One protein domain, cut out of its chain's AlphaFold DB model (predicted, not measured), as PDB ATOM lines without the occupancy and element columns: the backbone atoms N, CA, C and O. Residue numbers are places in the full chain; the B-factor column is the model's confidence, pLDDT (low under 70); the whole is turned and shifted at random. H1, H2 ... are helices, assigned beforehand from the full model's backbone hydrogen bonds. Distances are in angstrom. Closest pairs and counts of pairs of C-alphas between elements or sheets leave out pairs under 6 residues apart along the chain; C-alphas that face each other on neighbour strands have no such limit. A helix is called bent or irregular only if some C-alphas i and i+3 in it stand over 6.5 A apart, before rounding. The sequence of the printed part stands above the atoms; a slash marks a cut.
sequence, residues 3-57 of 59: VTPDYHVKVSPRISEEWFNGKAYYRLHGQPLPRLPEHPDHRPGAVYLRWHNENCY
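Overview. This is residues 3 to 57 of the 59 residues of an uncharacterized protein of Azoarcus rhizosphaerae (UniProt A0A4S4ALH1). The longest helix, H3, makes one long side of a flat, incomplete hoop of chain; H2 lies along the other long side, and short H1 makes a corner with it at one end. The long stretch from residue 29 to 45 turns the other end, where residues 37 to 42 stick out, and residues 3 to 13 run through the space between H3 and H2 before they reach H1. The printed part has 55 residues with three named helices, in the order H1, H2, H3, and no named strand; the class is all helix, though the helices hold 22 of the 55 residues, under half. The whole is only just loose, close to compact, with a radius of gyration of the C-alphas of 12.6 A, and it spans 37 by 24 by 13 A, only just flat.

Along the chain. Find C-alpha 46 at (-17.829, -18.889, 44.261); from there H3, residues 46 to 55, runs 14.2 A to C-alpha 55 at (-13.948, -17.274, 30.697). Go back to residues 22 to 28 and you find H2, 11.0 A from first to last C-alpha. H2 is neither bent nor irregular, but only just: C-alphas 24 and 27 are 6.2 A apart. H1 is residues 14 to 18, five residues and 6.0 A long, and begins at C-alpha 14, (-7.998, -31.629, 25.980).

Arrangement. Start at H3, which touches no helix: it is apart from H2 and apart from H1. Then look at Ser 16 and Gly 22, where H1 and H2 touch only at the corner by their link; these are their closest C-alphas, 4.0 A apart. Four pairs of C-alphas of H1 and H2 are within 8 A, and their centres are 10.1 A apart. In H1 and H3 every O i to N i+4 pair is within hydrogen-bond range. In H2 0 of 3 such pairs are, while 3 of its 4 O i to N i+3 pairs are within range.

Size, cuts and confidence. Look at Glu 17 and His 39 for the two C-alphas farthest apart, 37.3 A. The first and last printed C-alphas, of Val 3 and Tyr 57, are 9.4 A apart. The link from H1 to H2 is tight, with 3 residues, and the link from H2 to H3 is long, with 17; residues 37 to 42 in it stand free. The printed part has no cut. The mean pLDDT of the printed part is 92.4, with 83 for H1, 86 for H2 and 98 for H3, and no printed residue is under 70.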
ATOM      1  N   VAL A   3     -11.552 -25.585  39.037       97.31
ATOM      2  CA  VAL A   3     -12.315 -25.975  40.234       97.31
ATOM      3  C   VAL A   3     -13.727 -25.406  40.112       97.31
ATOM      4  O   VAL A   3     -13.887 -24.265  39.679       97.31
ATOM      5  N   THR A   4     -14.740 -26.195  40.453       97.62
ATOM      6  CA  THR A   4     -16.148 -25.784  40.422       97.62
ATOM      7  C   THR A   4     -16.537 -24.976  41.671       97.62
ATOM      8  O   THR A   4     -15.842 -25.058  42.686       97.62
ATOM      9  N   PRO A   5     -17.646 -24.210  41.662       97.38
ATOM     10  CA  PRO A   5     -18.082 -23.428  42.827       97.38
ATOM     11  C   PRO A   5     -18.378 -24.253  44.091       97.38
ATOM     12  O   PRO A   5     -18.359 -23.713  45.192       97.38
ATOM     13  N   ASP A   6     -18.634 -25.548  43.932       97.19
ATOM     14  CA  ASP A   6     -18.810 -26.558  44.980       97.19
ATOM     15  C   ASP A   6     -17.500 -27.286  45.350       97.19
ATOM     16  O   ASP A   6     -17.522 -28.301  46.038       97.19
ATOM     17  N   TYR A   7     -16.352 -26.742  44.932       97.38
ATOM     18  CA  TYR A   7     -15.002 -27.191  45.284       97.38
ATOM     19  C   TYR A   7     -14.608 -28.577  44.758       97.38
ATOM     20  O   TYR A   7     -13.765 -29.242  45.362       97.38
ATOM     21  N   HIS A   8     -15.135 -28.992  43.605       97.56
ATOM     22  CA  HIS A   8     -14.684 -30.194  42.900       97.56
ATOM     23  C   HIS A   8     -13.705 -29.850  41.773       97.56
ATOM     24  O   HIS A   8     -13.804 -28.817  41.109       97.56
ATOM     25  N   VAL A   9     -12.736 -30.730  41.535       96.50
ATOM     26  CA  VAL A   9     -11.774 -30.584  40.440       96.50
ATOM     27  C   VAL A   9     -12.447 -30.954  39.120       96.50
ATOM     28  O   VAL A   9     -12.990 -32.044  38.962       96.50
ATOM     29  N   LYS A  10     -12.350 -30.073  38.122       95.75
ATOM     30  CA  LYS A  10     -12.821 -30.324  36.757       95.75
ATOM     31  C   LYS A  10     -11.639 -30.346  35.791       95.75
ATOM     32  O   LYS A  10     -10.984 -29.335  35.516       95.75
ATOM     33  N   VAL A  11     -11.357 -31.525  35.252       94.00
ATOM     34  CA  VAL A  11     -10.304 -31.744  34.248       94.00
ATOM     35  C   VAL A  11     -10.920 -31.693  32.856       94.00
ATOM     36  O   VAL A  11     -11.984 -32.264  32.643       94.00
ATOM     37  N   SER A  12     -10.289 -30.957  31.942       92.38
ATOM     38  CA  SER A  12     -10.720 -30.869  30.542       92.38
ATOM     39  C   SER A  12     -10.246 -32.087  29.754       92.38
ATOM     40  O   SER A  12      -9.108 -32.517  29.965       92.38
ATOM     41  N   PRO A  13     -11.072 -32.600  28.829       86.50
ATOM     42  CA  PRO A  13     -10.660 -33.631  27.900       86.50
ATOM     43  C   PRO A  13      -9.380 -33.341  27.115       86.50
ATOM     44  O   PRO A  13      -8.535 -34.224  26.946       86.50
ATOM     45  N   ARG A  14      -9.171 -32.078  26.742       88.12
ATOM     46  CA  ARG A  14      -7.998 -31.629  25.980       88.12
ATOM     47  C   ARG A  14      -6.674 -31.865  26.696       88.12
ATOM     48  O   ARG A  14      -5.650 -32.039  26.047       88.12
ATOM     49  N   ILE A  15      -6.673 -31.962  28.032       85.69
ATOM     50  CA  ILE A  15      -5.448 -32.266  28.786       85.69
ATOM     51  C   ILE A  15      -4.847 -33.619  28.380       85.69
ATOM     52  O   ILE A  15      -3.627 -33.726  28.312       85.69
ATOM     53  N   SER A  16      -5.658 -34.651  28.104       78.00
ATOM     54  CA  SER A  16      -5.122 -35.946  27.638       78.00
ATOM     55  C   SER A  16      -4.606 -35.924  26.206       78.00
ATOM     56  O   SER A  16      -3.824 -36.801  25.849       78.00
ATOM     57  N   GLU A  17      -5.072 -34.977  25.402       80.44
ATOM     58  CA  GLU A  17      -4.715 -34.851  23.989       80.44
ATOM     59  C   GLU A  17      -3.443 -34.014  23.826       80.44
ATOM     60  O   GLU A  17      -2.582 -34.339  23.014       80.44
ATOM     61  N   GLU A  18      -3.294 -32.972  24.646       82.62
ATOM     62  CA  GLU A  18      -2.192 -32.010  24.563       82.62
ATOM     63  C   GLU A  18      -0.980 -32.400  25.431       82.62
ATOM     64  O   GLU A  18       0.128 -31.920  25.188       82.62
ATOM     65  N   TRP A  19      -1.149 -33.279  26.429       82.31
ATOM     66  CA  TRP A  19      -0.101 -33.581  27.412       82.31
ATOM     67  C   TRP A  19       0.092 -35.084  27.625       82.31
ATOM     68  O   TRP A  19      -0.840 -35.819  27.952       82.31
ATOM     69  N   PHE A  20       1.347 -35.537  27.547       76.06
ATOM     70  CA  PHE A  20       1.737 -36.946  27.717       76.06
ATOM     71  C   PHE A  20       1.293 -37.550  29.066       76.06
ATOM     72  O   PHE A  20       0.954 -38.729  29.154       76.06
ATOM     73  N   ASN A  21       1.235 -36.735  30.124       77.12
ATOM     74  CA  ASN A  21       0.776 -37.126  31.461       77.12
ATOM     75  C   ASN A  21      -0.709 -36.806  31.725       77.12
ATOM     76  O   ASN A  21      -1.191 -37.014  32.842       77.12
ATOM     77  N   GLY A  22      -1.455 -36.324  30.728       75.19
ATOM     78  CA  GLY A  22      -2.806 -35.799  30.918       75.19
ATOM     79  C   GLY A  22      -3.798 -36.815  31.488       75.19
ATOM     80  O   GLY A  22      -4.651 -36.466  32.304       75.19
ATOM     81  N   LYS A  23      -3.623 -38.106  31.167       79.06
ATOM     82  CA  LYS A  23      -4.433 -39.204  31.728       79.06
ATOM     83  C   LYS A  23      -4.320 -39.336  33.251       79.06
ATOM     84  O   LYS A  23      -5.267 -39.798  33.883       79.06
ATOM     85  N   ALA A  24      -3.203 -38.935  33.861       87.06
ATOM     86  CA  ALA A  24      -3.040 -39.017  35.314       87.06
ATOM     87  C   ALA A  24      -4.014 -38.083  36.051       87.06
ATOM     88  O   ALA A  24      -4.533 -38.447  37.106       87.06
ATOM     89  N   TYR A  25      -4.310 -36.918  35.466       87.31
ATOM     90  CA  TYR A  25      -5.176 -35.912  36.076       87.31
ATOM     91  C   TYR A  25      -6.654 -36.303  36.065       87.31
ATOM     92  O   TYR A  25      -7.377 -35.904  36.969       87.31
ATOM     93  N   TYR A  26      -7.111 -37.137  35.125       88.69
ATOM     94  CA  TYR A  26      -8.513 -37.583  35.087       88.69
ATOM     95  C   TYR A  26      -8.973 -38.296  36.351       88.69
ATOM     96  O   TYR A  26     -10.148 -38.225  36.689       88.69
ATOM     97  N   ARG A  27      -8.055 -38.931  37.084       90.88
ATOM     98  CA  ARG A  27      -8.371 -39.558  38.376       90.88
ATOM     99  C   ARG A  27      -8.869 -38.544  39.411       90.88
ATOM    100  O   ARG A  27      -9.525 -38.930  40.368       90.88
ATOM    101  N   LEU A  28      -8.550 -37.264  39.216       92.50
ATOM    102  CA  LEU A  28      -9.002 -36.157  40.050       92.50
ATOM    103  C   LEU A  28     -10.320 -35.553  39.553       92.50
ATOM    104  O   LEU A  28     -10.919 -34.772  40.279       92.50
ATOM    105  N   HIS A  29     -10.782 -35.861  38.337       94.38
ATOM    106  CA  HIS A  29     -12.014 -35.272  37.814       94.38
ATOM    107  C   HIS A  29     -13.207 -35.652  38.704       94.38
ATOM    108  O   HIS A  29     -13.427 -36.827  38.993       94.38
ATOM    109  N   GLY A  30     -13.966 -34.648  39.142       95.75
ATOM    110  CA  GLY A  30     -15.093 -34.804  40.055       95.75
ATOM    111  C   GLY A  30     -14.700 -35.074  41.509       95.75
ATOM    112  O   GLY A  30     -15.588 -35.207  42.340       95.75
ATOM    113  N   GLN A  31     -13.408 -35.150  41.846       97.44
ATOM    114  CA  GLN A  31     -12.973 -35.290  43.238       97.44
ATOM    115  C   GLN A  31     -13.063 -33.942  43.961       97.44
ATOM    116  O   GLN A  31     -12.752 -32.908  43.356       97.44
ATOM    117  N   PRO A  32     -13.458 -33.921  45.246       96.81
ATOM    118  CA  PRO A  32     -13.430 -32.701  46.036       96.81
ATOM    119  C   PRO A  32     -11.985 -32.226  46.218       96.81
ATOM    120  O   PRO A  32     -11.037 -33.017  46.185       96.81
ATOM    121  N   LEU A  33     -11.801 -30.924  46.443       94.31
ATOM    122  CA  LEU A  33     -10.500 -30.392  46.822       94.31
ATOM    123  C   LEU A  33     -10.020 -31.088  48.107       94.31
ATOM    124  O   LEU A  33     -10.696 -31.007  49.132       94.31
ATOM    125  N   PRO A  34      -8.835 -31.729  48.094       90.19
ATOM    126  CA  PRO A  34      -8.380 -32.543  49.221       90.19
ATOM    127  C   PRO A  34      -8.065 -31.709  50.467       90.19
ATOM    128  O   PRO A  34      -7.984 -32.244  51.569       90.19
ATOM    129  N   ARG A  35      -7.840 -30.402  50.296       91.69
ATOM    130  CA  ARG A  35      -7.566 -29.451  51.374       91.69
ATOM    131  C   ARG A  35      -8.327 -28.165  51.105       91.69
ATOM    132  O   ARG A  35      -7.819 -27.260  50.447       91.69
ATOM    133  N   LEU A  36      -9.557 -28.112  51.594       94.12
ATOM    134  CA  LEU A  36     -10.331 -26.882  51.629       94.12
ATOM    135  C   LEU A  36     -10.042 -26.160  52.955       94.12
ATOM    136  O   LEU A  36     -10.035 -26.822  53.994       94.12
ATOM    137  N   PRO A  37      -9.803 -24.837  52.953       95.94
ATOM    138  CA  PRO A  37      -9.646 -24.089  54.193       95.94
ATOM    139  C   PRO A  37     -10.832 -24.304  55.141       95.94
ATOM    140  O   PRO A  37     -11.995 -24.229  54.723       95.94
ATOM    141  N   GLU A  38     -10.531 -24.561  56.418       95.31
ATOM    142  CA  GLU A  38     -11.548 -24.768  57.455       95.31
ATOM    143  C   GLU A  38     -12.436 -23.530  57.577       95.31
ATOM    144  O   GLU A  38     -13.662 -23.635  57.481       95.31
ATOM    145  N   HIS A  39     -11.805 -22.353  57.672       96.69
ATOM    146  CA  HIS A  39     -12.498 -21.073  57.730       96.69
ATOM    147  C   HIS A  39     -13.124 -20.719  56.367       96.69
ATOM    148  O   HIS A  39     -12.387 -20.595  55.382       96.69
ATOM    149  N   PRO A  40     -14.456 -20.521  56.281       93.69
ATOM    150  CA  PRO A  40     -15.144 -20.232  55.021       93.69
ATOM    151  C   PRO A  40     -14.604 -19.009  54.276       93.69
ATOM    152  O   PRO A  40     -14.464 -19.064  53.058       93.69
ATOM    153  N   ASP A  41     -14.218 -17.956  54.996       96.00
ATOM    154  CA  ASP A  41     -13.718 -16.707  54.395       96.00
ATOM    155  C   ASP A  41     -12.365 -16.856  53.685       96.00
ATOM    156  O   ASP A  41     -11.977 -16.004  52.892       96.00
ATOM    157  N   HIS A  42     -11.639 -17.945  53.946       96.25
ATOM    158  CA  HIS A  42     -10.386 -18.255  53.254       96.25
ATOM    159  C   HIS A  42     -10.601 -19.135  52.021       96.25
ATOM    160  O   HIS A  42      -9.652 -19.427  51.289       96.25
ATOM    161  N   ARG A  43     -11.828 -19.612  51.794       96.19
ATOM    162  CA  ARG A  43     -12.133 -20.458  50.644       96.19
ATOM    163  C   ARG A  43     -12.187 -19.614  49.374       96.19
ATOM    164  O   ARG A  43     -12.519 -18.429  49.425       96.19
ATOM    165  N   PRO A  44     -11.928 -20.222  48.206       95.50
ATOM    166  CA  PRO A  44     -12.141 -19.534  46.946       95.50
ATOM    167  C   PRO A  44     -13.594 -19.052  46.838       95.50
ATOM    168  O   PRO A  44     -14.536 -19.827  47.035       95.50
ATOM    169  N   GLY A  45     -13.772 -17.769  46.525       97.25
ATOM    170  CA  GLY A  45     -15.096 -17.186  46.344       97.25
ATOM    171  C   GLY A  45     -15.800 -17.782  45.124       97.25
ATOM    172  O   GLY A  45     -15.240 -17.817  44.026       97.25
ATOM    173  N   ALA A  46     -17.052 -18.209  45.300       96.31
ATOM    174  CA  ALA A  46     -17.829 -18.889  44.261       96.31
ATOM    175  C   ALA A  46     -17.982 -18.065  42.968       96.31
ATOM    176  O   ALA A  46     -17.991 -18.628  41.876       96.31
ATOM    177  N   VAL A  47     -18.070 -16.734  43.077       97.75
ATOM    178  CA  VAL A  47     -18.181 -15.825  41.922       97.75
ATOM    179  C   VAL A  47     -16.913 -15.856  41.065       97.75
ATOM    180  O   VAL A  47     -17.003 -15.935  39.842       97.75
ATOM    181  N   TYR A  48     -15.733 -15.870  41.687       97.94
ATOM    182  CA  TYR A  48     -14.457 -15.915  40.968       97.94
ATOM    183  C   TYR A  48     -14.225 -17.273  40.305       97.94
ATOM    184  O   TYR A  48     -13.765 -17.334  39.166       97.94
ATOM    185  N   LEU A  49     -14.594 -18.360  40.993       97.69
ATOM    186  CA  LEU A  49     -14.550 -19.706  40.418       97.69
ATOM    187  C   LEU A  49     -15.451 -19.805  39.184       97.69
ATOM    188  O   LEU A  49     -14.999 -20.269  38.139       97.69
ATOM    189  N   ARG A  50     -16.687 -19.301  39.283       98.06
ATOM    190  CA  ARG A  50     -17.638 -19.272  38.168       98.06
ATOM    191  C   ARG A  50     -17.093 -18.479  36.985       98.06
ATOM    192  O   ARG A  50     -17.043 -19.009  35.881       98.06
ATOM    193  N   TRP A  51     -16.606 -17.261  37.228       98.25
ATOM    194  CA  TRP A  51     -16.017 -16.440  36.175       98.25
ATOM    195  C   TRP A  51     -14.856 -17.166  35.480       98.25
ATOM    196  O   TRP A  51     -14.837 -17.252  34.255       98.25
ATOM    197  N   HIS A  52     -13.936 -17.776  36.234       98.00
ATOM    198  CA  HIS A  52     -12.846 -18.553  35.641       98.00
ATOM    199  C   HIS A  52     -13.367 -19.765  34.844       98.00
ATOM    200  O   HIS A  52     -12.848 -20.058  33.764       98.00
ATOM    201  N   ASN A  53     -14.370 -20.493  35.356       96.81
ATOM    202  CA  ASN A  53     -14.971 -21.633  34.650       96.81
ATOM    203  C   ASN A  53     -15.600 -21.227  33.307       96.81
ATOM    204  O   ASN A  53     -15.607 -22.041  32.389       96.81
ATOM    205  N   GLU A  54     -16.124 -20.009  33.204       97.12
ATOM    206  CA  GLU A  54     -16.805 -19.503  32.006       97.12
ATOM    207  C   GLU A  54     -15.850 -18.814  31.019       97.12
ATOM    208  O   GLU A  54     -16.072 -18.881  29.815       97.12
ATOM    209  N   ASN A  55     -14.783 -18.171  31.509       97.56
ATOM    210  CA  ASN A  55     -13.948 -17.274  30.697       97.56
ATOM    211  C   ASN A  55     -12.535 -17.808  30.422       97.56
ATOM    212  O   ASN A  55     -11.919 -17.430  29.429       97.56
ATOM    213  N   CYS A  56     -11.994 -18.659  31.298       95.31
ATOM    214  CA  CYS A  56     -10.605 -19.129  31.206       95.31
ATOM    215  C   CYS A  56     -10.501 -20.640  30.991       95.31
ATOM    216  O   CYS A  56      -9.538 -21.122  30.395       95.31
ATOM    217  N   TYR A  57     -11.457 -21.411  31.513       94.19
ATOM    218  CA  TYR A  57     -11.440 -22.858  31.368       94.19
ATOM    219  C   TYR A  57     -11.766 -23.264  29.931       94.19
ATOM    220  O   TYR A  57     -12.863 -23.037  29.431       94.19
TER     221      TYR A  57